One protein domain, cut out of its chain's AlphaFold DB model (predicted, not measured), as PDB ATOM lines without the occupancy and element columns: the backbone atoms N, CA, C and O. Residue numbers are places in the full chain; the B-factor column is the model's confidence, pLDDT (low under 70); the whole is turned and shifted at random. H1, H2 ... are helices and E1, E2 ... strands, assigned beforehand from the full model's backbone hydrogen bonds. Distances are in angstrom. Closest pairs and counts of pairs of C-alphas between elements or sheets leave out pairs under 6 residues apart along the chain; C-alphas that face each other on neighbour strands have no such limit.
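Overview. This is residues 154 to 336 of the 771 residues of the protein "Multicopper oxidase type 3" of Nitrosopumilus adriaticus (UniProt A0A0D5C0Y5). Two strongly twisted sheets lie partly face to face as a loose sandwich, E3 E8 E7 E5 E9 E10 and E2 E1 E4 E6, and helix H1 runs slantwise over one face of the larger sheet. After H1 the chain makes a long loop with E11, the element centre farthest from the mean of the C-alphas, then returns to the small hairpin E12 and E13 and ends its printed part just after short H2. The printed part has 183 residues, with ten strands, H1, three strands and H2 in that order; the two large sheets are mixed. The class is mixed, helices and strands, with 78 residues in named elements, under half. The whole is compact, with a radius of gyration of the C-alphas of 15.8 A and spans of 44 by 44 by 28 A.

Along the chain. E1, residues 154 to 158, begins at C-alpha 154 (5.874, 5.033, 34.217). E2 is 166 to 168, E3 179 to 182, E4 186 to 191 at 16.3 A, E5 202 to 208 at 17.1 A, E6 230 to 235 at 16.5 A, E7 239 to 244 at 17.0 A and E8 252 to 257 at 16.2 A. E9 is 271 to 274 and E10 279 to 281. H1, 285 to 298, is 20.1 A long and begins at (10.518, 26.186, 14.592). E11 is 310 to 313, E12 320 to 322, E13 326 to 328, and H2, 331 to 334, ends at (20.205, 18.571, 15.959).

Arrangement. In the smaller sheet, E1 and E2 form an antiparallel hairpin, N 157 to O 167 at 2.8 A; E4 is parallel to E1, N 156 to O 189 at 2.9 A, and E6 antiparallel to E4, N 188 to O 233 at 2.8 A. In the larger, E3 is parallel to E8, N 182 to O 256 at 2.8 A; antiparallel pairs follow, E8 and E7, a hairpin, N 243 to O 253 at 2.8 A, E7 and E5, N 204 to O 242 at 2.7 A, E5 and E9, N 273 to O 206 at 2.9 A, and E9 and E10, a hairpin, N 272 to O 280 at 2.9 A. In this sandwich, two sheets face to face, the best planes are 40 degrees apart. H1 and the larger sheet make two layers, a helix on one face of a sheet, at a height of 9.1 A; H1 lies over E8, at 53 degrees on the local plane, and only just over E9, on which 3 of its C-alphas fall. The closest C-alphas of H1 and E8 are those of Thr 298 and Phe 252, 7.0 A apart. E11 pairs with no named strand; its closest C-alpha to H1 is Val 313, 7.1 A from that of Val 296. E12 and E13 form an antiparallel hairpin, N 322 to O 326 at 2.8 A, and residues 320 to 321 of E12 pair, parallel, with residues 266 to 267. The closest C-alphas of H2 and E12 are those of Leu 331 and Val 320, 7.2 A apart. In H1 every O i to N i+4 pair is within hydrogen-bond range; H2 is too short for one, and its 1 O i to N i+3 pair is within range.

Size, cuts and confidence. The C-alphas farthest apart are those of Pro 214 and Asp 307, 47.4 A. The printed part has no cut. The long links are E5 to E6, E8 to E9 and H1 to E11. Mean pLDDT of the printed part is 91.4, and no printed residue is under 70.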
ATOM      1  N   ILE A 154       4.632   4.264  34.293       90.06
ATOM      2  CA  ILE A 154       5.874   5.033  34.217       90.06
ATOM      3  C   ILE A 154       5.959   5.880  35.473       90.06
ATOM      4  O   ILE A 154       5.014   6.589  35.809       90.06
ATOM      5  N   SER A 155       7.081   5.806  36.183       89.62
ATOM      6  CA  SER A 155       7.242   6.523  37.443       89.62
ATOM      7  C   SER A 155       8.317   7.593  37.342       89.62
ATOM      8  O   SER A 155       9.463   7.298  36.996       89.62
ATOM      9  N   PHE A 156       7.935   8.810  37.711       93.44
ATOM     10  CA  PHE A 156       8.827   9.939  37.905       93.44
ATOM     11  C   PHE A 156       8.931  10.250  39.397       93.44
ATOM     12  O   PHE A 156       7.922  10.398  40.085       93.44
ATOM     13  N   GLU A 157      10.151  10.351  39.902       92.06
ATOM     14  CA  GLU A 157      10.438  10.921  41.212       92.06
ATOM     15  C   GLU A 157      10.746  12.407  41.045       92.06
ATOM     16  O   GLU A 157      11.655  12.773  40.306       92.06
ATOM     17  N   ILE A 158       9.982  13.266  41.707       92.88
ATOM     18  CA  ILE A 158      10.246  14.699  41.749       92.88
ATOM     19  C   ILE A 158      11.362  14.934  42.759       92.88
ATOM     20  O   ILE A 158      11.249  14.532  43.916       92.88
ATOM     21  N   VAL A 159      12.439  15.566  42.307       91.50
ATOM     22  CA  VAL A 159      13.654  15.812  43.077       91.50
ATOM     23  C   VAL A 159      14.082  17.269  42.953       91.50
ATOM     24  O   VAL A 159      13.900  17.899  41.913       91.50
ATOM     25  N   ASP A 160      14.754  17.765  43.989       92.00
ATOM     26  CA  ASP A 160      15.388  19.089  43.997       92.00
ATOM     27  C   ASP A 160      16.776  19.060  43.310       92.00
ATOM     28  O   ASP A 160      17.578  19.969  43.476       92.00
ATOM     29  N   GLU A 161      17.126  17.986  42.593       92.94
ATOM     30  CA  GLU A 161      18.412  17.841  41.897       92.94
ATOM     31  C   GLU A 161      18.397  18.612  40.559       92.94
ATOM     32  O   GLU A 161      17.556  18.306  39.704       92.94
ATOM     33  N   PRO A 162      19.341  19.551  40.324       93.38
ATOM     34  CA  PRO A 162      19.394  20.307  39.081       93.38
ATOM     35  C   PRO A 162      19.602  19.447  37.839       93.38
ATOM     36  O   PRO A 162      20.575  18.700  37.746       93.38
ATOM     37  N   GLY A 163      18.708  19.599  36.860       92.88
ATOM     38  CA  GLY A 163      18.702  18.817  35.626       92.88
ATOM     39  C   GLY A 163      17.554  17.812  35.610       92.88
ATOM     40  O   GLY A 163      16.506  18.107  35.039       92.88
ATOM     41  N   PRO A 164      17.688  16.639  36.247       91.69
ATOM     42  CA  PRO A 164      16.719  15.575  36.083       91.69
ATOM     43  C   PRO A 164      15.356  15.871  36.716       91.69
ATOM     44  O   PRO A 164      14.436  15.166  36.335       91.69
ATOM     45  N   TRP A 165      15.214  16.864  37.617       91.81
ATOM     46  CA  TRP A 165      13.986  17.398  38.258       91.81
ATOM     47  C   TRP A 165      12.810  16.419  38.434       91.81
ATOM     48  O   TRP A 165      12.468  16.044  39.547       91.81
ATOM     49  N   PHE A 166      12.165  16.008  37.343       94.50
ATOM     50  CA  PHE A 166      11.292  14.842  37.271       94.50
ATOM     51  C   PHE A 166      12.103  13.606  36.850       94.50
ATOM     52  O   PHE A 166      12.194  13.280  35.669       94.50
ATOM     53  N   LYS A 167      12.708  12.899  37.801       94.12
ATOM     54  CA  LYS A 167      13.622  11.784  37.542       94.12
ATOM     55  C   LYS A 167      12.863  10.505  37.200       94.12
ATOM     56  O   LYS A 167      12.216   9.900  38.057       94.12
ATOM     57  N   ASN A 168      12.947  10.056  35.955       93.12
ATOM     58  CA  ASN A 168      12.396   8.777  35.524       93.12
ATOM     59  C   ASN A 168      13.101   7.637  36.274       93.12
ATOM     60  O   ASN A 168      14.322   7.498  36.217       93.12
ATOM     61  N   ARG A 169      12.334   6.774  36.951       90.00
ATOM     62  CA  ARG A 169      12.878   5.619  37.692       90.00
ATOM     63  C   ARG A 169      13.429   4.509  36.790       90.00
ATOM     64  O   ARG A 169      14.116   3.609  37.276       90.00
ATOM     65  N   ALA A 170      13.139   4.563  35.494       87.94
ATOM     66  CA  ALA A 170      13.691   3.695  34.462       87.94
ATOM     67  C   ALA A 170      14.155   4.546  33.262       87.94
ATOM     68  O   ALA A 170      13.532   4.496  32.196       87.94
ATOM     69  N   PRO A 171      15.220   5.355  33.429       85.50
ATOM     70  CA  PRO A 171      15.631   6.317  32.417       85.50
ATOM     71  C   PRO A 171      16.164   5.607  31.171       85.50
ATOM     72  O   PRO A 171      16.734   4.511  31.241       85.50
ATOM     73  N   ILE A 172      16.001   6.254  30.019       83.62
ATOM     74  CA  ILE A 172      16.526   5.751  28.752       83.62
ATOM     75  C   ILE A 172      18.043   6.011  28.744       83.62
ATOM     76  O   ILE A 172      18.475   7.152  28.904       83.62
ATOM     77  N   PRO A 173      18.896   4.980  28.589       82.00
ATOM     78  CA  PRO A 173      20.339   5.178  28.652       82.00
ATOM     79  C   PRO A 173      20.848   6.162  27.593       82.00
ATOM     80  O   PRO A 173      20.580   5.991  26.404       82.00
ATOM     81  N   GLY A 174      21.651   7.139  28.022       79.00
ATOM     82  CA  GLY A 174      22.252   8.137  27.130       79.00
ATOM     83  C   GLY A 174      21.313   9.277  26.731       79.00
ATOM     84  O   GLY A 174      21.589   9.957  25.745       79.00
ATOM     85  N   THR A 175      20.212   9.472  27.460       83.75
ATOM     86  CA  THR A 175      19.288  10.602  27.294       83.75
ATOM     87  C   THR A 175      19.099  11.335  28.620       83.75
ATOM     88  O   THR A 175      19.562  10.862  29.656       83.75
ATOM     89  N   SER A 176      18.355  12.446  28.596       88.94
ATOM     90  CA  SER A 176      17.836  13.082  29.813       88.94
ATOM     91  C   SER A 176      17.108  12.064  30.697       88.94
ATOM     92  O   SER A 176      16.320  11.252  30.197       88.94
ATOM     93  N   GLU A 177      17.355  12.116  32.008       94.19
ATOM     94  CA  GLU A 177      16.635  11.305  32.996       94.19
ATOM     95  C   GLU A 177      15.205  11.810  33.224       94.19
ATOM     96  O   GLU A 177      14.427  11.131  33.883       94.19
ATOM     97  N   SER A 178      14.821  12.945  32.635       95.69
ATOM     98  CA  SER A 178      13.448  13.458  32.656       95.69
ATOM     99  C   SER A 178      12.599  13.007  31.469       95.69
ATOM    100  O   SER A 178      11.489  13.503  31.275       95.69
ATOM    101  N   LEU A 179      13.112  12.083  30.651       94.81
ATOM    102  CA  LEU A 179      12.430  11.546  29.476       94.81
ATOM    103  C   LEU A 179      11.937  10.115  29.720       94.81
ATOM    104  O   LEU A 179      12.666   9.263  30.235       94.81
ATOM    105  N   ALA A 180      10.716   9.829  29.272       94.62
ATOM    106  CA  ALA A 180      10.170   8.479  29.196       94.62
ATOM    107  C   ALA A 180       9.485   8.204  27.848       94.62
ATOM    108  O   ALA A 180       9.103   9.120  27.120       94.62
ATOM    109  N   VAL A 181       9.311   6.918  27.542       93.62
ATOM    110  CA  VAL A 181       8.471   6.434  26.440       93.62
ATOM    111  C   VAL A 181       7.360   5.583  27.039       93.62
ATOM    112  O   VAL A 181       7.630   4.744  27.900       93.62
ATOM    113  N   ALA A 182       6.137   5.818  26.581       94.00
ATOM    114  CA  ALA A 182       4.914   5.166  27.026       94.00
ATOM    115  C   ALA A 182       4.174   4.526  25.856       94.00
ATOM    116  O   ALA A 182       4.429   4.850  24.701       94.00
ATOM    117  N   SER A 183       3.224   3.651  26.166       93.38
ATOM    118  CA  SER A 183       2.183   3.207  25.239       93.38
ATOM    119  C   SER A 183       0.838   3.869  25.572       93.38
ATOM    120  O   SER A 183       0.595   4.195  26.735       93.38
ATOM    121  N   PRO A 184      -0.067   4.030  24.589       93.81
ATOM    122  CA  PRO A 184      -1.456   4.404  24.834       93.81
ATOM    123  C   PRO A 184      -2.103   3.564  25.944       93.81
ATOM    124  O   PRO A 184      -2.098   2.331  25.888       93.81
ATOM    125  N   GLY A 185      -2.662   4.242  26.943       88.88
ATOM    126  CA  GLY A 185      -3.287   3.662  28.131       88.88
ATOM    127  C   GLY A 185      -2.354   3.522  29.340       88.88
ATOM    128  O   GLY A 185      -2.843   3.212  30.433       88.88
ATOM    129  N   ASP A 186      -1.048   3.771  29.193       90.56
ATOM    130  CA  ASP A 186      -0.105   3.776  30.314       90.56
ATOM    131  C   ASP A 186      -0.394   4.937  31.277       90.56
ATOM    132  O   ASP A 186      -0.876   6.010  30.905       90.56
ATOM    133  N   THR A 187      -0.078   4.729  32.553       89.06
ATOM    134  CA  THR A 187      -0.255   5.727  33.611       89.06
ATOM    135  C   THR A 187       1.081   6.255  34.100       89.06
ATOM    136  O   THR A 187       1.955   5.496  34.522       89.06
ATOM    137  N   LEU A 188       1.218   7.576  34.103       92.00
ATOM    138  CA  LEU A 188       2.298   8.254  34.796       92.00
ATOM    139  C   LEU A 188       1.984   8.331  36.283       92.00
ATOM    140  O   LEU A 188       0.873   8.696  36.665       92.00
ATOM    141  N   VAL A 189       2.981   8.030  37.105       88.31
ATOM    142  CA  VAL A 189       2.950   8.158  38.559       88.31
ATOM    143  C   VAL A 189       4.091   9.074  38.975       88.31
ATOM    144  O   VAL A 189       5.264   8.725  38.827       88.31
ATOM    145  N   PHE A 190       3.748  10.232  39.516       89.81
ATOM    146  CA  PHE A 190       4.698  11.195  40.050       89.81
ATOM    147  C   PHE A 190       4.763  11.079  41.573       89.81
ATOM    148  O   PHE A 190       3.725  11.065  42.237       89.81
ATOM    149  N   ASP A 191       5.970  11.025  42.125       84.12
ATOM    150  CA  ASP A 191       6.245  10.874  43.557       84.12
ATOM    151  C   ASP A 191       7.124  12.032  44.044       84.12
ATOM    152  O   ASP A 191       8.232  12.192  43.551       84.12
ATOM    153  N   MET A 192       6.647  12.826  45.003       84.88
ATOM    154  CA  MET A 192       7.353  13.977  45.587       84.88
ATOM    155  C   MET A 192       7.819  13.710  47.025       84.88
ATOM    156  O   MET A 192       7.945  14.627  47.832       84.88
ATOM    157  N   THR A 193       8.014  12.451  47.419       72.88
ATOM    158  CA  THR A 193       8.358  12.127  48.815       72.88
ATOM    159  C   THR A 193       9.771  12.539  49.236       72.88
ATOM    160  O   THR A 193      10.081  12.484  50.429       72.88
ATOM    161  N   THR A 194      10.627  12.956  48.300       79.44
ATOM    162  CA  THR A 194      12.038  13.293  48.542       79.44
ATOM    163  C   THR A 194      12.359  14.785  48.426       79.44
ATOM    164  O   THR A 194      13.523  15.158  48.570       79.44
ATOM    165  N   THR A 195      11.353  15.645  48.245       88.31
ATOM    166  CA  THR A 195      11.534  17.099  48.100       88.31
ATOM    167  C   THR A 195      11.549  17.834  49.444       88.31
ATOM    168  O   THR A 195      10.876  17.449  50.412       88.31
ATOM    169  N   ASN A 196      12.312  18.927  49.532       89.38
ATOM    170  CA  ASN A 196      12.387  19.734  50.756       89.38
ATOM    171  C   ASN A 196      11.189  20.678  50.908       89.38
ATOM    172  O   ASN A 196      10.752  20.922  52.036       89.38
ATOM    173  N   THR A 197      10.594  21.116  49.799       91.19
ATOM    174  CA  THR A 197       9.419  22.001  49.756       91.19
ATOM    175  C   THR A 197       8.249  21.360  48.988       91.19
ATOM    176  O   THR A 197       8.279  20.171  48.651       91.19
ATOM    177  N   VAL A 198       7.167  22.112  48.801       92.00
ATOM    178  CA  VAL A 198       5.988  21.747  48.008       92.00
ATOM    179  C   VAL A 198       6.232  21.941  46.510       92.00
ATOM    180  O   VAL A 198       6.961  22.842  46.102       92.00
ATOM    181  N   HIS A 199       5.562  21.132  45.691       93.12
ATOM    182  CA  HIS A 199       5.612  21.230  44.233       93.12
ATOM    183  C   HIS A 199       4.212  21.078  43.637       93.12
ATOM    184  O   HIS A 199       3.225  20.851  44.337       93.12
ATOM    185  N   THR A 200       4.151  21.198  42.316       91.88
ATOM    186  CA  THR A 200       2.973  20.919  41.493       91.88
ATOM    187  C   THR A 200       3.372  20.111  40.269       91.88
ATOM    188  O   THR A 200       4.537  20.102  39.867       91.88
ATOM    189  N   ILE A 201       2.395  19.444  39.667       91.62
ATOM    190  CA  ILE A 201       2.501  18.737  38.397       91.62
ATOM    191  C   ILE A 201       1.376  19.235  37.502       91.62
ATOM    192  O   ILE A 201       0.199  19.009  37.781       91.62
ATOM    193  N   THR A 202       1.757  19.867  36.403       90.56
ATOM    194  CA  THR A 202       0.829  20.433  35.426       90.56
ATOM    195  C   THR A 202       1.301  20.074  34.024       90.56
ATOM    196  O   THR A 202       2.496  20.124  33.738       90.56
ATOM    197  N   SER A 203       0.392  19.711  33.125       92.69
ATOM    198  CA  SER A 203       0.699  19.538  31.708       92.69
ATOM    199  C   SER A 203       0.999  20.894  31.073       92.69
ATOM    200  O   SER A 203       0.163  21.796  31.110       92.69
ATOM    201  N   LEU A 204       2.169  21.024  30.459       91.88
ATOM    202  CA  LEU A 204       2.602  22.209  29.724       91.88
ATOM    203  C   LEU A 204       2.389  22.054  28.216       91.88
ATOM    204  O   LEU A 204       1.982  23.010  27.559       91.88
ATOM    205  N   ILE A 205       2.678  20.865  27.679       94.00
ATOM    206  CA  ILE A 205       2.530  20.526  26.259       94.00
ATOM    207  C   ILE A 205       1.809  19.187  26.143       94.00
ATOM    208  O   ILE A 205       2.100  18.268  26.908       94.00
ATOM    209  N   TYR A 206       0.895  19.069  25.186       95.31
ATOM    210  CA  TYR A 206       0.203  17.819  24.871       95.31
ATOM    211  C   TYR A 206      -0.192  17.756  23.384       95.31
ATOM    212  O   TYR A 206      -0.290  18.805  22.729       95.31
ATOM    213  N   PRO A 207      -0.391  16.550  22.817       95.69
ATOM    214  CA  PRO A 207      -0.661  16.388  21.394       95.69
ATOM    215  C   PRO A 207      -2.103  16.755  21.034       95.69
ATOM    216  O   PRO A 207      -3.025  16.578  21.832       95.69
ATOM    217  N   VAL A 208      -2.299  17.246  19.805       94.25
ATOM    218  CA  VAL A 208      -3.624  17.453  19.197       94.25
ATOM    219  C   VAL A 208      -3.606  17.122  17.702       94.25
ATOM    220  O   VAL A 208      -2.715  17.543  16.960       94.25
ATOM    221  N   ASP A 209      -4.631  16.412  17.226       89.62
ATOM    222  CA  ASP A 209      -4.718  15.969  15.822       89.62
ATOM    223  C   ASP A 209      -4.792  17.134  14.831       89.62
ATOM    224  O   ASP A 209      -4.243  17.096  13.731       89.62
ATOM    225  N   THR A 210      -5.516  18.191  15.201       86.75
ATOM    226  CA  THR A 210      -5.660  19.395  14.380       86.75
ATOM    227  C   THR A 210      -5.610  20.633  15.257       86.75
ATOM    228  O   THR A 210      -5.997  20.591  16.424       86.75
ATOM    229  N   ALA A 211      -5.228  21.772  14.676       79.25
ATOM    230  CA  ALA A 211      -5.141  23.037  15.407       79.25
ATOM    231  C   ALA A 211      -6.451  23.464  16.101       79.25
ATOM    232  O   ALA A 211      -6.403  24.173  17.098       79.25
ATOM    233  N   ALA A 212      -7.613  23.020  15.605       83.19
ATOM    234  CA  ALA A 212      -8.932  23.263  16.202       83.19
ATOM    235  C   ALA A 212      -9.550  22.005  16.847       83.19
ATOM    236  O   ALA A 212     -10.731  22.003  17.195       83.19
ATOM    237  N   GLY A 213      -8.780  20.919  16.938       84.31
ATOM    238  CA  GLY A 213      -9.203  19.650  17.514       84.31
ATOM    239  C   GLY A 213      -9.322  19.713  19.038       84.31
ATOM    240  O   GLY A 213      -8.794  20.648  19.656       84.31
ATOM    241  N   PRO A 214     -10.023  18.730  19.635       89.31
ATOM    242  CA  PRO A 214     -10.062  18.586  21.084       89.31
ATOM    243  C   PRO A 214      -8.653  18.353  21.637       89.31
ATOM    244  O   PRO A 214      -7.773  17.868  20.924       89.31
ATOM    245  N   ASP A 215      -8.460  18.712  22.903       91.06
ATOM    246  CA  ASP A 215      -7.257  18.342  23.643       91.06
ATOM    247  C   ASP A 215      -7.174  16.817  23.783       91.06
ATOM    248  O   ASP A 215      -8.202  16.129  23.755       91.06
ATOM    249  N   ALA A 216      -5.955  16.299  23.947       93.06
ATOM    250  CA  ALA A 216      -5.749  14.901  24.291       93.06
ATOM    251  C   ALA A 216      -6.529  14.519  25.561       93.06
ATOM    252  O   ALA A 216      -6.757  15.324  26.468       93.06
ATOM    253  N   THR A 217      -6.928  13.260  25.644       92.31
ATOM    254  CA  THR A 217      -7.647  12.691  26.778       92.31
ATOM    255  C   THR A 217      -6.856  12.912  28.066       92.31
ATOM    256  O   THR A 217      -5.644  12.709  28.115       92.31
ATOM    257  N   ASN A 218      -7.562  13.329  29.121       90.25
ATOM    258  CA  ASN A 218      -7.000  13.729  30.418       90.25
ATOM    259  C   ASN A 218      -6.111  14.988  30.388       90.25
ATOM    260  O   ASN A 218      -5.431  15.255  31.380       90.25
ATOM    261  N   MET A 219      -6.148  15.776  29.306       92.50
ATOM    262  CA  MET A 219      -5.486  17.080  29.204       92.50
ATOM    263  C   MET A 219      -6.502  18.237  29.090       92.50
ATOM    264  O   MET A 219      -7.609  18.032  28.585       92.50
ATOM    265  N   PRO A 220      -6.137  19.455  29.540       90.44
ATOM    266  CA  PRO A 220      -4.971  19.749  30.377       90.44
ATOM    267  C   PRO A 220      -5.089  19.091  31.764       90.44
ATOM    268  O   PRO A 220      -6.173  19.007  32.345       90.44
ATOM    269  N   PHE A 221      -3.961  18.618  32.286       89.62
ATOM    270  CA  PHE A 221      -3.818  18.111  33.646       89.62
ATOM    271  C   PHE A 221      -3.209  19.209  34.517       89.62
ATOM    272  O   PHE A 221      -2.158  19.738  34.171       89.62
ATOM    273  N   ASP A 222      -3.830  19.557  35.641       88.00
ATOM    274  CA  ASP A 222      -3.339  20.634  36.501       88.00
ATOM    275  C   ASP A 222      -3.624  20.373  37.977       88.00
ATOM    276  O   ASP A 222      -4.692  19.868  38.325       88.00
ATOM    277  N   GLN A 223      -2.669  20.756  38.823       86.31
ATOM    278  CA  GLN A 223      -2.843  20.870  40.267       86.31
ATOM    279  C   GLN A 223      -2.987  22.348  40.624       86.31
ATOM    280  O   GLN A 223      -2.063  23.137  40.409       86.31
ATOM    281  N   THR A 224      -4.146  22.741  41.144       82.38
ATOM    282  CA  THR A 224      -4.446  24.118  41.534       82.38
ATOM    283  C   THR A 224      -3.701  24.540  42.784       82.38
ATOM    284  O   THR A 224      -3.445  25.726  42.910       82.38
ATOM    285  N   ASP A 225      -3.315  23.599  43.648       85.56
ATOM    286  CA  ASP A 225      -2.591  23.865  44.891       85.56
ATOM    287  C   ASP A 225      -1.198  23.216  44.872       85.56
ATOM    288  O   ASP A 225      -0.995  22.147  44.290       85.56
ATOM    289  N   ALA A 226      -0.242  23.825  45.574       88.44
ATOM    290  CA  ALA A 226       1.072  23.239  45.823       88.44
ATOM    291  C   ALA A 226       1.068  22.405  47.112       88.44
ATOM    292  O   ALA A 226       0.586  22.844  48.157       88.44
ATOM    293  N   PHE A 227       1.613  21.188  47.074       83.88
ATOM    294  CA  PHE A 227       1.714  20.339  48.267       83.88
ATOM    295  C   PHE A 227       2.813  19.280  48.139       83.88
ATOM    296  O   PHE A 227       3.375  19.057  47.069       83.88
ATOM    297  N   LYS A 228       3.126  18.609  49.254       79.00
ATOM    298  CA  LYS A 228       3.966  17.403  49.266       79.00
ATOM    299  C   LYS A 228       3.087  16.185  49.006       79.00
ATOM    300  O   LYS A 228       2.082  15.997  49.687       79.00
ATOM    301  N   GLY A 229       3.432  15.367  48.016       76.50
ATOM    302  CA  GLY A 229       2.612  14.218  47.639       76.50
ATOM    303  C   GLY A 229       3.020  13.611  46.306       76.50
ATOM    304  O   GLY A 229       4.131  13.126  46.151       76.50
ATOM    305  N   GLY A 230       2.095  13.583  45.359       82.81
ATOM    306  CA  GLY A 230       2.301  12.993  44.044       82.81
ATOM    307  C   GLY A 230       1.059  13.165  43.189       82.81
ATOM    308  O   GLY A 230       0.053  13.684  43.675       82.81
ATOM    309  N   ALA A 231       1.095  12.698  41.951       84.00
ATOM    310  CA  ALA A 231      -0.077  12.676  41.086       84.00
ATOM    311  C   ALA A 231      -0.036  11.487  40.136       84.00
ATOM    312  O   ALA A 231       1.030  10.926  39.887       84.00
ATOM    313  N   ASN A 232      -1.191  11.139  39.573       85.81
ATOM    314  CA  ASN A 232      -1.256  10.152  38.506       85.81
ATOM    315  C   ASN A 232      -2.071  10.677  37.333       85.81
ATOM    316  O   ASN A 232      -3.136  11.262  37.532       85.81
ATOM    317  N   VAL A 233      -1.605  10.401  36.120       89.06
ATOM    318  CA  VAL A 233      -2.316  10.743  34.887       89.06
ATOM    319  C   VAL A 233      -2.154   9.618  33.876       89.06
ATOM    320  O   VAL A 233      -1.051   9.126  33.654       89.06
ATOM    321  N   GLN A 234      -3.262   9.184  33.288       89.75
ATOM    322  CA  GLN A 234      -3.263   8.185  32.224       89.75
ATOM    323  C   GLN A 234      -3.155   8.884  30.870       89.75
ATOM    324  O   GLN A 234      -3.886   9.848  30.627       89.75
ATOM    325  N   LEU A 235      -2.254   8.411  30.008       94.19
ATOM    326  CA  LEU A 235      -2.034   8.970  28.675       94.19
ATOM    327  C   LEU A 235      -2.620   8.033  27.621       94.19
ATOM    328  O   LEU A 235      -2.126   6.926  27.435       94.19
ATOM    329  N   GLU A 236      -3.685   8.462  26.948       92.19
ATOM    330  CA  GLU A 236      -4.426   7.616  25.996       92.19
ATOM    331  C   GLU A 236      -4.050   7.878  24.536       92.19
ATOM    332  O   GLU A 236      -4.097   6.965  23.715       92.19
ATOM    333  N   ASP A 237      -3.690   9.114  24.199       95.25
ATOM    334  CA  ASP A 237      -3.466   9.525  22.816       95.25
ATOM    335  C   ASP A 237      -1.957   9.523  22.490       95.25
ATOM    336  O   ASP A 237      -1.155   9.975  23.310       95.25
ATOM    337  N   PRO A 238      -1.526   9.011  21.323       95.81
ATOM    338  CA  PRO A 238      -0.125   9.078  20.910       95.81
ATOM    339  C   PRO A 238       0.385  10.514  20.733       95.81
ATOM    340  O   PRO A 238      -0.345  11.399  20.280       95.81
ATOM    341  N   GLY A 239       1.668  10.733  21.022       96.31
ATOM    342  CA  GLY A 239       2.345  12.010  20.813       96.31
ATOM    343  C   GLY A 239       3.210  12.476  21.986       96.31
ATOM    344  O   GLY A 239       3.460  11.746  22.948       96.31
ATOM    345  N   LEU A 240       3.683  13.723  21.895       96.81
ATOM    346  CA  LEU A 240       4.556  14.337  22.895       96.81
ATOM    347  C   LEU A 240       3.768  15.042  24.008       96.81
ATOM    348  O   LEU A 240       3.032  15.997  23.757       96.81
ATOM    349  N   TYR A 241       4.032  14.640  25.250       97.62
ATOM    350  CA  TYR A 241       3.546  15.281  26.468       97.62
ATOM    351  C   TYR A 241       4.715  15.887  27.242       97.62
ATOM    352  O   TYR A 241       5.754  15.246  27.398       97.62
ATOM    353  N   VAL A 242       4.540  17.097  27.773       96.44
ATOM    354  CA  VAL A 242       5.494  17.734  28.691       96.44
ATOM    355  C   VAL A 242       4.758  18.189  29.940       96.44
ATOM    356  O   VAL A 242       3.721  18.841  29.839       96.44
ATOM    357  N   PHE A 243       5.311  17.877  31.107       95.19
ATOM    358  CA  PHE A 243       4.816  18.301  32.415       95.19
ATOM    359  C   PHE A 243       5.797  19.277  33.058       95.19
ATOM    360  O   PHE A 243       6.999  19.192  32.814       95.19
ATOM    361  N   THR A 244       5.284  20.189  33.879       93.75
ATOM    362  CA  THR A 244       6.066  21.190  34.605       93.75
ATOM    363  C   THR A 244       5.595  21.348  36.045       93.75
ATOM    364  O   THR A 244       4.435  21.068  36.358       93.75
ATOM    365  N   CYS A 245       6.474  21.866  36.902       92.62
ATOM    366  CA  CYS A 245       6.068  22.488  38.158       92.62
ATOM    367  C   CYS A 245       5.743  23.974  37.931       92.62
ATOM    368  O   CYS A 245       6.508  24.681  37.276       92.62
ATOM    369  N   LYS A 246       4.605  24.443  38.456       90.06
ATOM    370  CA  LYS A 246       4.210  25.864  38.459       90.06
ATOM    371  C   LYS A 246       4.884  26.668  39.578       90.06
ATOM    372  O   LYS A 246       5.059  27.867  39.408       90.06
ATOM    373  N   VAL A 247       5.247  26.025  40.696       92.06
ATOM    374  CA  VAL A 247       6.009  26.667  41.791       92.06
ATOM    375  C   VAL A 247       7.448  26.893  41.357       92.06
ATOM    376  O   VAL A 247       7.984  27.975  41.537       92.06
ATOM    377  N   HIS A 248       8.054  25.889  40.720       92.44
ATOM    378  CA  HIS A 248       9.421  25.942  40.211       92.44
ATOM    379  C   HIS A 248       9.426  25.753  38.692       92.44
ATOM    380  O   HIS A 248       9.717  24.656  38.196       92.44
ATOM    381  N   PRO A 249       9.112  26.809  37.920       81.81
ATOM    382  CA  PRO A 249       9.308  26.799  36.477       81.81
ATOM    383  C   PRO A 249      10.716  26.296  36.132       81.81
ATOM    384  O   PRO A 249      11.662  26.556  36.880       81.81
ATOM    385  N   TYR A 250      10.845  25.583  35.009       86.88
ATOM    386  CA  TYR A 250      12.019  24.806  34.558       86.88
ATOM    387  C   TYR A 250      12.151  23.372  35.080       86.88
ATOM    388  O   TYR A 250      12.948  22.616  34.528       86.88
ATOM    389  N   MET A 251      11.377  22.949  36.076       93.19
ATOM    390  CA  MET A 251      11.280  21.516  36.352       93.19
ATOM    391  C   MET A 251      10.408  20.873  35.274       93.19
ATOM    392  O   MET A 251       9.213  21.149  35.246       93.19
ATOM    393  N   PHE A 252      10.981  20.038  34.402       94.81
ATOM    394  CA  PHE A 252      10.254  19.414  33.291       94.81
ATOM    395  C   PHE A 252      10.342  17.889  33.301       94.81
ATOM    396  O   PHE A 252      11.386  17.332  33.625       94.81
ATOM    397  N   ALA A 253       9.270  17.234  32.854       95.62
ATOM    398  CA  ALA A 253       9.269  15.856  32.359       95.62
ATOM    399  C   ALA A 253       8.738  15.836  30.931       95.62
ATOM    400  O   ALA A 253       7.780  16.545  30.633       95.62
ATOM    401  N   ALA A 254       9.296  14.978  30.080       96.12
ATOM    402  CA  ALA A 254       8.725  14.672  28.777       96.12
ATOM    403  C   ALA A 254       8.374  13.188  28.684       96.12
ATOM    404  O   ALA A 254       9.133  12.317  29.117       96.12
ATOM    405  N   VAL A 255       7.226  12.900  28.082       96.88
ATOM    406  CA  VAL A 255       6.789  11.543  27.775       96.88
ATOM    407  C   VAL A 255       6.362  11.485  26.324       96.88
ATOM    408  O   VAL A 255       5.521  12.267  25.885       96.88
ATOM    409  N   ILE A 256       6.945  10.548  25.588       96.31
ATOM    410  CA  ILE A 256       6.516  10.232  24.231       96.31
ATOM    411  C   ILE A 256       5.610   9.008  24.307       96.31
ATOM    412  O   ILE A 256       6.068   7.928  24.681       96.31
ATOM    413  N   VAL A 257       4.329   9.185  23.994       96.81
ATOM    414  CA  VAL A 257       3.362   8.087  23.903       96.81
ATOM    415  C   VAL A 257       3.420   7.542  22.483       96.81
ATOM    416  O   VAL A 257       2.956   8.187  21.548       96.81
ATOM    417  N   ASP A 258       4.037   6.377  22.326       95.56
ATOM    418  CA  ASP A 258       4.342   5.771  21.032       95.56
ATOM    419  C   ASP A 258       3.176   4.900  20.540       95.56
ATOM    420  O   ASP A 258       2.709   4.026  21.279       95.56
ATOM    421  N   ASP A 259       2.692   5.107  19.311       93.19
ATOM    422  CA  ASP A 259       1.640   4.256  18.750       93.19
ATOM    423  C   ASP A 259       2.256   2.911  18.324       93.19
ATOM    424  O   ASP A 259       3.050   2.864  17.385       93.19
ATOM    425  N   PRO A 260       1.852   1.767  18.908       89.81
ATOM    426  CA  PRO A 260       2.394   0.464  18.522       89.81
ATOM    427  C   PRO A 260       2.125   0.083  17.051       89.81
ATOM    428  O   PRO A 260       2.675  -0.912  16.561       89.81
ATOM    429  N   ALA A 261       1.244   0.803  16.346       90.00
ATOM    430  CA  ALA A 261       1.012   0.640  14.916       90.00
ATOM    431  C   ALA A 261       2.093   1.300  14.042       90.00
ATOM    432  O   ALA A 261       2.274   0.882  12.887       90.00
ATOM    433  N   THR A 262       2.822   2.292  14.555       87.12
ATOM    434  CA  THR A 262       3.965   2.899  13.879       87.12
ATOM    435  C   THR A 262       5.247   2.174  14.318       87.12
ATOM    436  O   THR A 262       5.366   1.626  15.405       87.12
ATOM    437  N   THR A 263       6.200   2.005  13.398       85.94
ATOM    438  CA  THR A 263       7.449   1.252  13.681       85.94
ATOM    439  C   THR A 263       8.691   1.939  13.122       85.94
ATOM    440  O   THR A 263       9.793   1.395  13.187       85.94
ATOM    441  N   ALA A 264       8.514   3.117  12.519       88.38
ATOM    442  CA  ALA A 264       9.581   3.853  11.853       88.38
ATOM    443  C   ALA A 264      10.345   4.792  12.801       88.38
ATOM    444  O   ALA A 264      11.455   5.194  12.461       88.38
ATOM    445  N   GLY A 265       9.772   5.115  13.960       92.19
ATOM    446  CA  GLY A 265      10.319   5.999  14.985       92.19
ATOM    447  C   GLY A 265       9.272   6.287  16.057       92.19
ATOM    448  O   GLY A 265       8.160   5.792  15.930       92.19
ATOM    449  N   LEU A 266       9.647   7.072  17.068       94.38
ATOM    450  CA  LEU A 266       8.751   7.474  18.154       94.38
ATOM    451  C   LEU A 266       7.782   8.581  17.711       94.38
ATOM    452  O   LEU A 266       8.227   9.570  17.119       94.38
ATOM    453  N   ASP A 267       6.494   8.449  18.018       94.81
ATOM    454  CA  ASP A 267       5.464   9.414  17.603       94.81
ATOM    455  C   ASP A 267       5.468  10.711  18.423       94.81
ATOM    456  O   ASP A 267       5.142  10.726  19.606       94.81
ATOM    457  N   PHE A 268       5.768  11.848  17.787       94.62
ATOM    458  CA  PHE A 268       5.619  13.165  18.429       94.62
ATOM    459  C   PHE A 268       4.204  13.741  18.256       94.62
ATOM    460  O   PHE A 268       3.818  14.650  18.993       94.62
ATOM    461  N   GLY A 269       3.423  13.193  17.320       93.75
ATOM    462  CA  GLY A 269       2.078  13.653  16.968       93.75
ATOM    463  C   GLY A 269       2.059  14.702  15.849       93.75
ATOM    464  O   GLY A 269       3.094  15.198  15.403       93.75
ATOM    465  N   GLU A 270       0.856  15.040  15.377       94.81
ATOM    466  CA  GLU A 270       0.650  16.014  14.292       94.81
ATOM    467  C   GLU A 270       0.876  17.459  14.758       94.81
ATOM    468  O   GLU A 270       1.497  18.265  14.069       94.81
ATOM    469  N   ASN A 271       0.388  17.819  15.942       96.06
ATOM    470  CA  ASN A 271       0.611  19.139  16.518       96.06
ATOM    471  C   ASN A 271       0.857  19.014  18.012       96.06
ATOM    472  O   ASN A 271       0.301  18.135  18.669       96.06
ATOM    473  N   ILE A 272       1.619  19.963  18.541       95.25
ATOM    474  CA  ILE A 272       1.695  20.213  19.973       95.25
ATOM    475  C   ILE A 272       0.858  21.439  20.313       95.25
ATOM    476  O   ILE A 272       0.907  22.458  19.616       95.25
ATOM    477  N   ARG A 273       0.096  21.341  21.400       92.75
ATOM    478  CA  ARG A 273      -0.573  22.470  22.035       92.75
ATOM    479  C   ARG A 273       0.139  22.780  23.340       92.75
ATOM    480  O   ARG A 273       0.317  21.901  24.177       92.75
ATOM    481  N   ILE A 274       0.555  24.030  23.488       89.94
ATOM    482  CA  ILE A 274       0.996  24.576  24.768       89.94
ATOM    483  C   ILE A 274      -0.272  24.883  25.576       89.94
ATOM    484  O   ILE A 274      -1.280  25.288  24.998       89.94
ATOM    485  N   VAL A 275      -0.243  24.712  26.899       86.12
ATOM    486  CA  VAL A 275      -1.409  24.915  27.790       86.12
ATOM    487  C   VAL A 275      -2.063  26.301  27.653       86.12
ATOM    488  O   VAL A 275      -3.245  26.477  27.931       86.12
ATOM    489  N   ASN A 276      -1.319  27.281  27.142       81.19
ATOM    490  CA  ASN A 276      -1.822  28.606  26.806       81.19
ATOM    491  C   ASN A 276      -2.607  28.664  25.482       81.19
ATOM    492  O   ASN A 276      -2.880  29.758  25.027       81.19
ATOM    493  N   GLY A 277      -2.888  27.547  24.806       85.62
ATOM    494  CA  GLY A 277      -3.637  27.496  23.547       85.62
ATOM    495  C   GLY A 277      -2.818  27.587  22.256       85.62
ATOM    496  O   GLY A 277      -3.317  27.186  21.196       85.62
ATOM    497  N   ILE A 278      -1.564  28.051  22.305       88.19
ATOM    498  CA  ILE A 278      -0.701  28.100  21.116       88.19
ATOM    499  C   ILE A 278      -0.529  26.679  20.581       88.19
ATOM    500  O   ILE A 278      -0.064  25.784  21.283       88.19
ATOM    501  N   THR A 279      -0.909  26.480  19.319       92.94
ATOM    502  CA  THR A 279      -0.843  25.179  18.653       92.94
ATOM    503  C   THR A 279       0.011  25.281  17.402       92.94
ATOM    504  O   THR A 279      -0.258  26.115  16.534       92.94
ATOM    505  N   VAL A 280       1.029  24.428  17.300       94.69
ATOM    506  CA  VAL A 280       1.959  24.393  16.165       94.69
ATOM    507  C   VAL A 280       2.223  22.950  15.717       94.69
ATOM    508  O   VAL A 280       2.201  22.045  16.555       94.69
ATOM    509  N   PRO A 281       2.510  22.712  14.422       96.56
ATOM    510  CA  PRO A 281       2.965  21.403  13.953       96.56
ATOM    511  C   PRO A 281       4.254  20.967  14.655       96.56
ATOM    512  O   PRO A 281       5.075  21.811  15.035       96.56
ATOM    513  N   THR A 282       4.481  19.662  14.795       95.62
ATOM    514  CA  THR A 282       5.691  19.136  15.459       95.62
ATOM    515  C   THR A 282       6.986  19.408  14.689       95.62
ATOM    516  O   THR A 282       8.050  19.459  15.301       95.62
ATOM    517  N   SER A 283       6.917  19.684  13.383       94.38
ATOM    518  CA  SER A 283       8.048  20.182  12.580       94.38
ATOM    519  C   SER A 283       8.310  21.692  12.679       94.38
ATOM    520  O   SER A 283       9.254  22.187  12.062       94.38
ATOM    521  N   SER A 284       7.495  22.448  13.424       95.50
ATOM    522  CA  SER A 284       7.634  23.906  13.533       95.50
ATOM    523  C   SER A 284       8.935  24.348  14.211       95.50
ATOM    524  O   SER A 284       9.511  23.646  15.045       95.50
ATOM    525  N   SER A 285       9.366  25.580  13.918       93.38
ATOM    526  CA  SER A 285      10.518  26.186  14.592       93.38
ATOM    527  C   SER A 285      10.320  26.279  16.107       93.38
ATOM    528  O   SER A 285      11.263  26.009  16.852       93.38
ATOM    529  N   LEU A 286       9.111  26.613  16.578       93.12
ATOM    530  CA  LEU A 286       8.816  26.644  18.011       93.12
ATOM    531  C   LEU A 286       8.960  25.257  18.654       93.12
ATOM    532  O   LEU A 286       9.600  25.152  19.698       93.12
ATOM    533  N   ALA A 287       8.440  24.196  18.026       94.19
ATOM    534  CA  ALA A 287       8.581  22.832  18.539       94.19
ATOM    535  C   ALA A 287      10.059  22.420  18.677       94.19
ATOM    536  O   ALA A 287      10.459  21.885  19.710       94.19
ATOM    537  N   ILE A 288      10.899  22.752  17.690       91.75
ATOM    538  CA  ILE A 288      12.346  22.475  17.731       91.75
ATOM    539  C   ILE A 288      13.045  23.280  18.842       91.75
ATOM    540  O   ILE A 288      13.904  22.741  19.547       91.75
ATOM    541  N   LYS A 289      12.675  24.554  19.041       91.62
ATOM    542  CA  LYS A 289      13.213  25.394  20.130       91.62
ATOM    543  C   LYS A 289      12.834  24.847  21.510       91.62
ATOM    544  O   LYS A 289      13.688  24.795  22.395       91.62
ATOM    545  N   LEU A 290      11.592  24.397  21.686       92.88
ATOM    546  CA  LEU A 290      11.121  23.775  22.928       92.88
ATOM    547  C   LEU A 290      11.817  22.433  23.189       92.88
ATOM    548  O   LEU A 290      12.260  22.195  24.308       92.88
ATOM    549  N   LEU A 291      11.998  21.600  22.158       93.00
ATOM    550  CA  LEU A 291      12.745  20.342  22.257       93.00
ATOM    551  C   LEU A 291      14.200  20.580  22.679       93.00
ATOM    552  O   LEU A 291      14.701  19.925  23.589       93.00
ATOM    553  N   THR A 292      14.869  21.541  22.038       92.69
ATOM    554  CA  THR A 292      16.243  21.930  22.392       92.69
ATOM    555  C   THR A 292      16.309  22.403  23.839       92.69
ATOM    556  O   THR A 292      17.164  21.957  24.601       92.69
ATOM    557  N   SER A 293      15.361  23.252  24.240       92.81
ATOM    558  CA  SER A 293      15.285  23.765  25.607       92.81
ATOM    559  C   SER A 293      15.071  22.645  26.618       92.81
ATOM    560  O   SER A 293      15.743  22.640  27.639       92.81
ATOM    561  N   PHE A 294      14.223  21.654  26.331       94.38
ATOM    562  CA  PHE A 294      14.033  20.498  27.207       94.38
ATOM    563  C   PHE A 294      15.355  19.764  27.487       94.38
ATOM    564  O   PHE A 294      15.680  19.524  28.650       94.38
ATOM    565  N   PHE A 295      16.152  19.462  26.456       94.38
ATOM    566  CA  PHE A 295      17.437  18.773  26.637       94.38
ATOM    567  C   PHE A 295      18.502  19.633  27.323       94.38
ATOM    568  O   PHE A 295      19.325  19.090  28.054       94.38
ATOM    569  N   VAL A 296      18.492  20.953  27.126       95.12
ATOM    570  CA  VAL A 296      19.389  21.859  27.860       95.12
ATOM    571  C   VAL A 296      18.977  21.952  29.329       95.12
ATOM    572  O   VAL A 296      19.809  21.810  30.213       95.12
ATOM    573  N   VAL A 297      17.689  22.137  29.610       94.94
ATOM    574  CA  VAL A 297      17.165  22.309  30.972       94.94
ATOM    575  C   VAL A 297      17.374  21.059  31.823       94.94
ATOM    576  O   VAL A 297      17.666  21.173  33.013       94.94
ATOM    577  N   THR A 298      17.215  19.876  31.220       95.12
ATOM    578  CA  THR A 298      17.131  18.613  31.967       95.12
ATOM    579  C   THR A 298      18.428  17.803  32.033       95.12
ATOM    580  O   THR A 298      18.472  16.768  32.696       95.12
ATOM    581  N   ASP A 299      19.499  18.269  31.385       94.12
ATOM    582  CA  ASP A 299      20.805  17.605  31.397       94.12
ATOM    583  C   ASP A 299      21.938  18.632  31.580       94.12
ATOM    584  O   ASP A 299      22.247  19.382  30.648       94.12
ATOM    585  N   PRO A 300      22.604  18.655  32.753       94.88
ATOM    586  CA  PRO A 300      23.713  19.567  33.021       94.88
ATOM    587  C   PRO A 300      24.891  19.460  32.050       94.88
ATOM    588  O   PRO A 300      25.660  20.410  31.919       94.88
ATOM    589  N   ASN A 301      25.038  18.344  31.326       93.88
ATOM    590  CA  ASN A 301      26.083  18.204  30.309       93.88
ATOM    591  C   ASN A 301      25.853  19.100  29.080       93.88
ATOM    592  O   ASN A 301      26.778  19.296  28.295       93.88
ATOM    593  N   ASN A 302      24.637  19.628  28.908       95.75
ATOM    594  CA  ASN A 302      24.258  20.501  27.799       95.75
ATOM    595  C   ASN A 302      24.305  21.997  28.167       95.75
ATOM    596  O   ASN A 302      23.894  22.834  27.359       95.75
ATOM    597  N   TRP A 303      24.747  22.364  29.375       96.88
ATOM    598  CA  TRP A 303      24.786  23.762  29.822       96.88
ATOM    599  C   TRP A 303      25.956  24.536  29.201       96.88
ATOM    600  O   TRP A 303      26.964  23.968  28.777       96.88
ATOM    601  N   GLN A 304      25.811  25.856  29.116       97.50
ATOM    602  CA  GLN A 304      26.819  26.752  28.557       97.50
ATOM    603  C   GLN A 304      27.901  27.047  29.599       97.50
ATOM    604  O   GLN A 304      27.739  27.918  30.449       97.50
ATOM    605  N   ASP A 305      29.013  26.319  29.522       96.88
ATOM    606  CA  ASP A 305      30.187  26.553  30.362       96.88
ATOM    607  C   ASP A 305      31.215  27.449  29.653       96.88
ATOM    608  O   ASP A 305      31.996  27.004  28.804       96.88
ATOM    609  N   TYR A 306      31.229  28.731  30.013       96.94
ATOM    610  CA  TYR A 306      32.154  29.717  29.457       96.94
ATOM    611  C   TYR A 306      33.614  29.469  29.854       96.94
ATOM    612  O   TYR A 306      34.504  29.924  29.133       96.94
ATOM    613  N   ASP A 307      33.886  28.698  30.911       96.12
ATOM    614  CA  ASP A 307      35.252  28.281  31.251       96.12
ATOM    615  C   ASP A 307      35.828  27.321  30.205       96.12
ATOM    616  O   ASP A 307      37.026  27.351  29.901       96.12
ATOM    617  N   ALA A 308      34.973  26.480  29.615       95.00
ATOM    618  CA  ALA A 308      35.354  25.561  28.548       95.00
ATOM    619  C   ALA A 308      35.541  26.272  27.195       95.00
ATOM    620  O   ALA A 308      36.271  25.777  26.330       95.00
ATOM    621  N   GLY A 309      34.881  27.418  26.993       94.75
ATOM    622  CA  GLY A 309      34.940  28.227  25.768       94.75
ATOM    623  C   GLY A 309      34.218  27.626  24.554       94.75
ATOM    624  O   GLY A 309      34.213  28.230  23.478       94.75
ATOM    625  N   LEU A 310      33.605  26.449  24.704       95.50
ATOM    626  CA  LEU A 310      32.843  25.751  23.671       95.50
ATOM    627  C   LEU A 310      31.561  25.172  24.270       95.50
ATOM    628  O   LEU A 310      31.587  24.564  25.337       95.50
ATOM    629  N   TRP A 311      30.464  25.295  23.536       96.44
ATOM    630  CA  TRP A 311      29.166  24.745  23.880       96.44
ATOM    631  C   TRP A 311      28.825  23.554  22.993       96.44
ATOM    632  O   TRP A 311      28.966  23.596  21.765       96.44
ATOM    633  N   ASN A 312      28.361  22.490  23.638       95.25
ATOM    634  CA  ASN A 312      27.896  21.275  22.998       95.25
ATOM    635  C   ASN A 312      26.514  20.924  23.550       95.25
ATOM    636  O   ASN A 312      26.286  21.023  24.752       95.25
ATOM    637  N   VAL A 313      25.616  20.485  22.671       94.75
ATOM    638  CA  VAL A 313      24.295  19.968  23.047       94.75
ATOM    639  C   VAL A 313      24.108  18.625  22.369       94.75
ATOM    640  O   VAL A 313      24.272  18.517  21.150       94.75
ATOM    641  N   SER A 314      23.766  17.608  23.153       93.19
ATOM    642  CA  SER A 314      23.578  16.243  22.676       93.19
ATOM    643  C   SER A 314      22.109  15.833  22.705       93.19
ATOM    644  O   SER A 314      21.446  15.902  23.737       93.19
ATOM    645  N   PHE A 315      21.635  15.311  21.578       92.19
ATOM    646  CA  PHE A 315      20.326  14.695  21.410       92.19
ATOM    647  C   PHE A 315      20.477  13.179  21.212       92.19
ATOM    648  O   PHE A 315      21.477  12.715  20.649       92.19
ATOM    649  N   PRO A 316      19.494  12.378  21.657       89.94
ATOM    650  CA  PRO A 316      19.541  10.930  21.506       89.94
ATOM    651  C   PRO A 316      19.483  10.511  20.031       89.94
ATOM    652  O   PRO A 316      18.700  11.081  19.273       89.94
ATOM    653  N   PRO A 317      20.232   9.479  19.601       91.06
ATOM    654  CA  PRO A 317      20.226   9.023  18.216       91.06
ATOM    655  C   PRO A 317      19.034   8.097  17.935       91.06
ATOM    656  O   PRO A 317      19.191   6.909  17.641       91.06
ATOM    657  N   VAL A 318      17.823   8.627  18.099       90.12
ATOM    658  CA  VAL A 318      16.564   7.894  17.923       90.12
ATOM    659  C   VAL A 318      15.779   8.451  16.736       90.12
ATOM    660  O   VAL A 318      15.777   9.668  16.525       90.12
ATOM    661  N   PRO A 319      15.121   7.587  15.945       93.00
ATOM    662  CA  PRO A 319      14.194   8.041  14.926       93.00
ATOM    663  C   PRO A 319      12.893   8.542  15.561       93.00
ATOM    664  O   PRO A 319      12.383   7.925  16.497       93.00
ATOM    665  N   VAL A 320      12.332   9.618  15.013       94.19
ATOM    666  CA  VAL A 320      11.039  10.181  15.429       94.19
ATOM    667  C   VAL A 320      10.133  10.441  14.233       94.19
ATOM    668  O   VAL A 320      10.603  10.672  13.114       94.19
ATOM    669  N   ILE A 321       8.830  10.394  14.481       95.06
ATOM    670  CA  ILE A 321       7.776  10.661  13.508       95.06
ATOM    671  C   ILE A 321       7.141  12.005  13.867       95.06
ATOM    672  O   ILE A 321       6.625  12.189  14.967       95.06
ATOM    673  N   LEU A 322       7.220  12.945  12.929       94.31
ATOM    674  CA  LEU A 322       6.621  14.275  13.012       94.31
ATOM    675  C   LEU A 322       5.306  14.323  12.220       94.31
ATOM    676  O   LEU A 322       4.875  13.332  11.620       94.31
ATOM    677  N   ASP A 323       4.715  15.511  12.157       93.75
ATOM    678  CA  ASP A 323       3.506  15.803  11.401       93.75
ATOM    679  C   ASP A 323       3.564  15.349   9.933       93.75
ATOM    680  O   ASP A 323       4.616  15.291   9.274       93.75
ATOM    681  N   GLY A 324       2.400  14.935   9.433       90.50
ATOM    682  CA  GLY A 324       2.245  14.317   8.121       90.50
ATOM    683  C   GLY A 324       2.957  12.966   7.966       90.50
ATOM    684  O   GLY A 324       3.123  12.499   6.835       90.50
ATOM    685  N   GLY A 325       3.396  12.342   9.067       88.31
ATOM    686  CA  GLY A 325       4.154  11.087   9.072       88.31
ATOM    687  C   GLY A 325       5.611  11.244   8.625       88.31
ATOM    688  O   GLY A 325       6.217  10.289   8.126       88.31
ATOM    689  N   THR A 326       6.174  12.449   8.739       92.38
ATOM    690  CA  THR A 326       7.558  12.726   8.338       92.38
ATOM    691  C   THR A 326       8.531  12.061   9.306       92.38
ATOM    692  O   THR A 326       8.557  12.384  10.487       92.38
ATOM    693  N   VAL A 327       9.377  11.158   8.806       92.69
ATOM    694  CA  VAL A 327      10.366  10.456   9.637       92.69
ATOM    695  C   VAL A 327      11.685  11.223   9.666       92.69
ATOM    696  O   VAL A 327      12.365  11.340   8.641       92.69
ATOM    697  N   VAL A 328      12.087  11.673  10.853       92.50
ATOM    698  CA  VAL A 328      13.462  12.098  11.139       92.50
ATOM    699  C   VAL A 328      14.213  10.872  11.631       92.50
ATOM    700  O   VAL A 328      13.934  10.351  12.703       92.50
ATOM    701  N   SER A 329      15.151  10.370  10.829       91.50
ATOM    702  CA  SER A 329      15.807   9.083  11.098       91.50
ATOM    703  C   SER A 329      16.754   9.088  12.300       91.50
ATOM    704  O   SER A 329      17.133   8.015  12.760       91.50
ATOM    705  N   ASP A 330      17.194  10.267  12.741       91.50
ATOM    706  CA  ASP A 330      18.184  10.432  13.804       91.50
ATOM    707  C   ASP A 330      18.101  11.851  14.394       91.50
ATOM    708  O   ASP A 330      18.476  12.823  13.730       91.50
ATOM    709  N   LEU A 331      17.605  11.980  15.629       90.12
ATOM    710  CA  LEU A 331      17.528  13.268  16.329       90.12
ATOM    711  C   LEU A 331      18.901  13.885  16.644       90.12
ATOM    712  O   LEU A 331      18.984  15.104  16.789       90.12
ATOM    713  N   SER A 332      19.987  13.103  16.679       91.38
ATOM    714  CA  SER A 332      21.339  13.639  16.911       91.38
ATOM    715  C   SER A 332      21.825  14.568  15.790       91.38
ATOM    716  O   SER A 332      22.807  15.293  15.950       91.38
ATOM    717  N   ALA A 333      21.098  14.632  14.669       90.50
ATOM    718  CA  ALA A 333      21.287  15.652  13.643       90.50
ATOM    719  C   ALA A 333      21.071  17.093  14.153       90.50
ATOM    720  O   ALA A 333      21.530  18.029  13.499       90.50
ATOM    721  N   LEU A 334      20.391  17.277  15.293       91.69
ATOM    722  CA  LEU A 334      20.205  18.571  15.959       91.69
ATOM    723  C   LEU A 334      21.342  18.935  16.925       91.69
ATOM    724  O   LEU A 334      21.306  20.017  17.508       91.69
ATOM    725  N   ASN A 335      22.341  18.063  17.109       94.44
ATOM    726  CA  ASN A 335      23.448  18.327  18.021       94.44
ATOM    727  C   ASN A 335      24.130  19.661  17.705       94.44
ATOM    728  O   ASN A 335      24.487  19.949  16.559       94.44
ATOM    729  N   VAL A 336      24.390  20.431  18.756       93.81
ATOM    730  CA  VAL A 336      25.300  21.573  18.693       93.81
ATOM    731  C   VAL A 336      26.691  21.040  19.006       93.81
ATOM    732  O   VAL A 336      26.875  20.370  20.020       93.81
TER     733      VAL A 336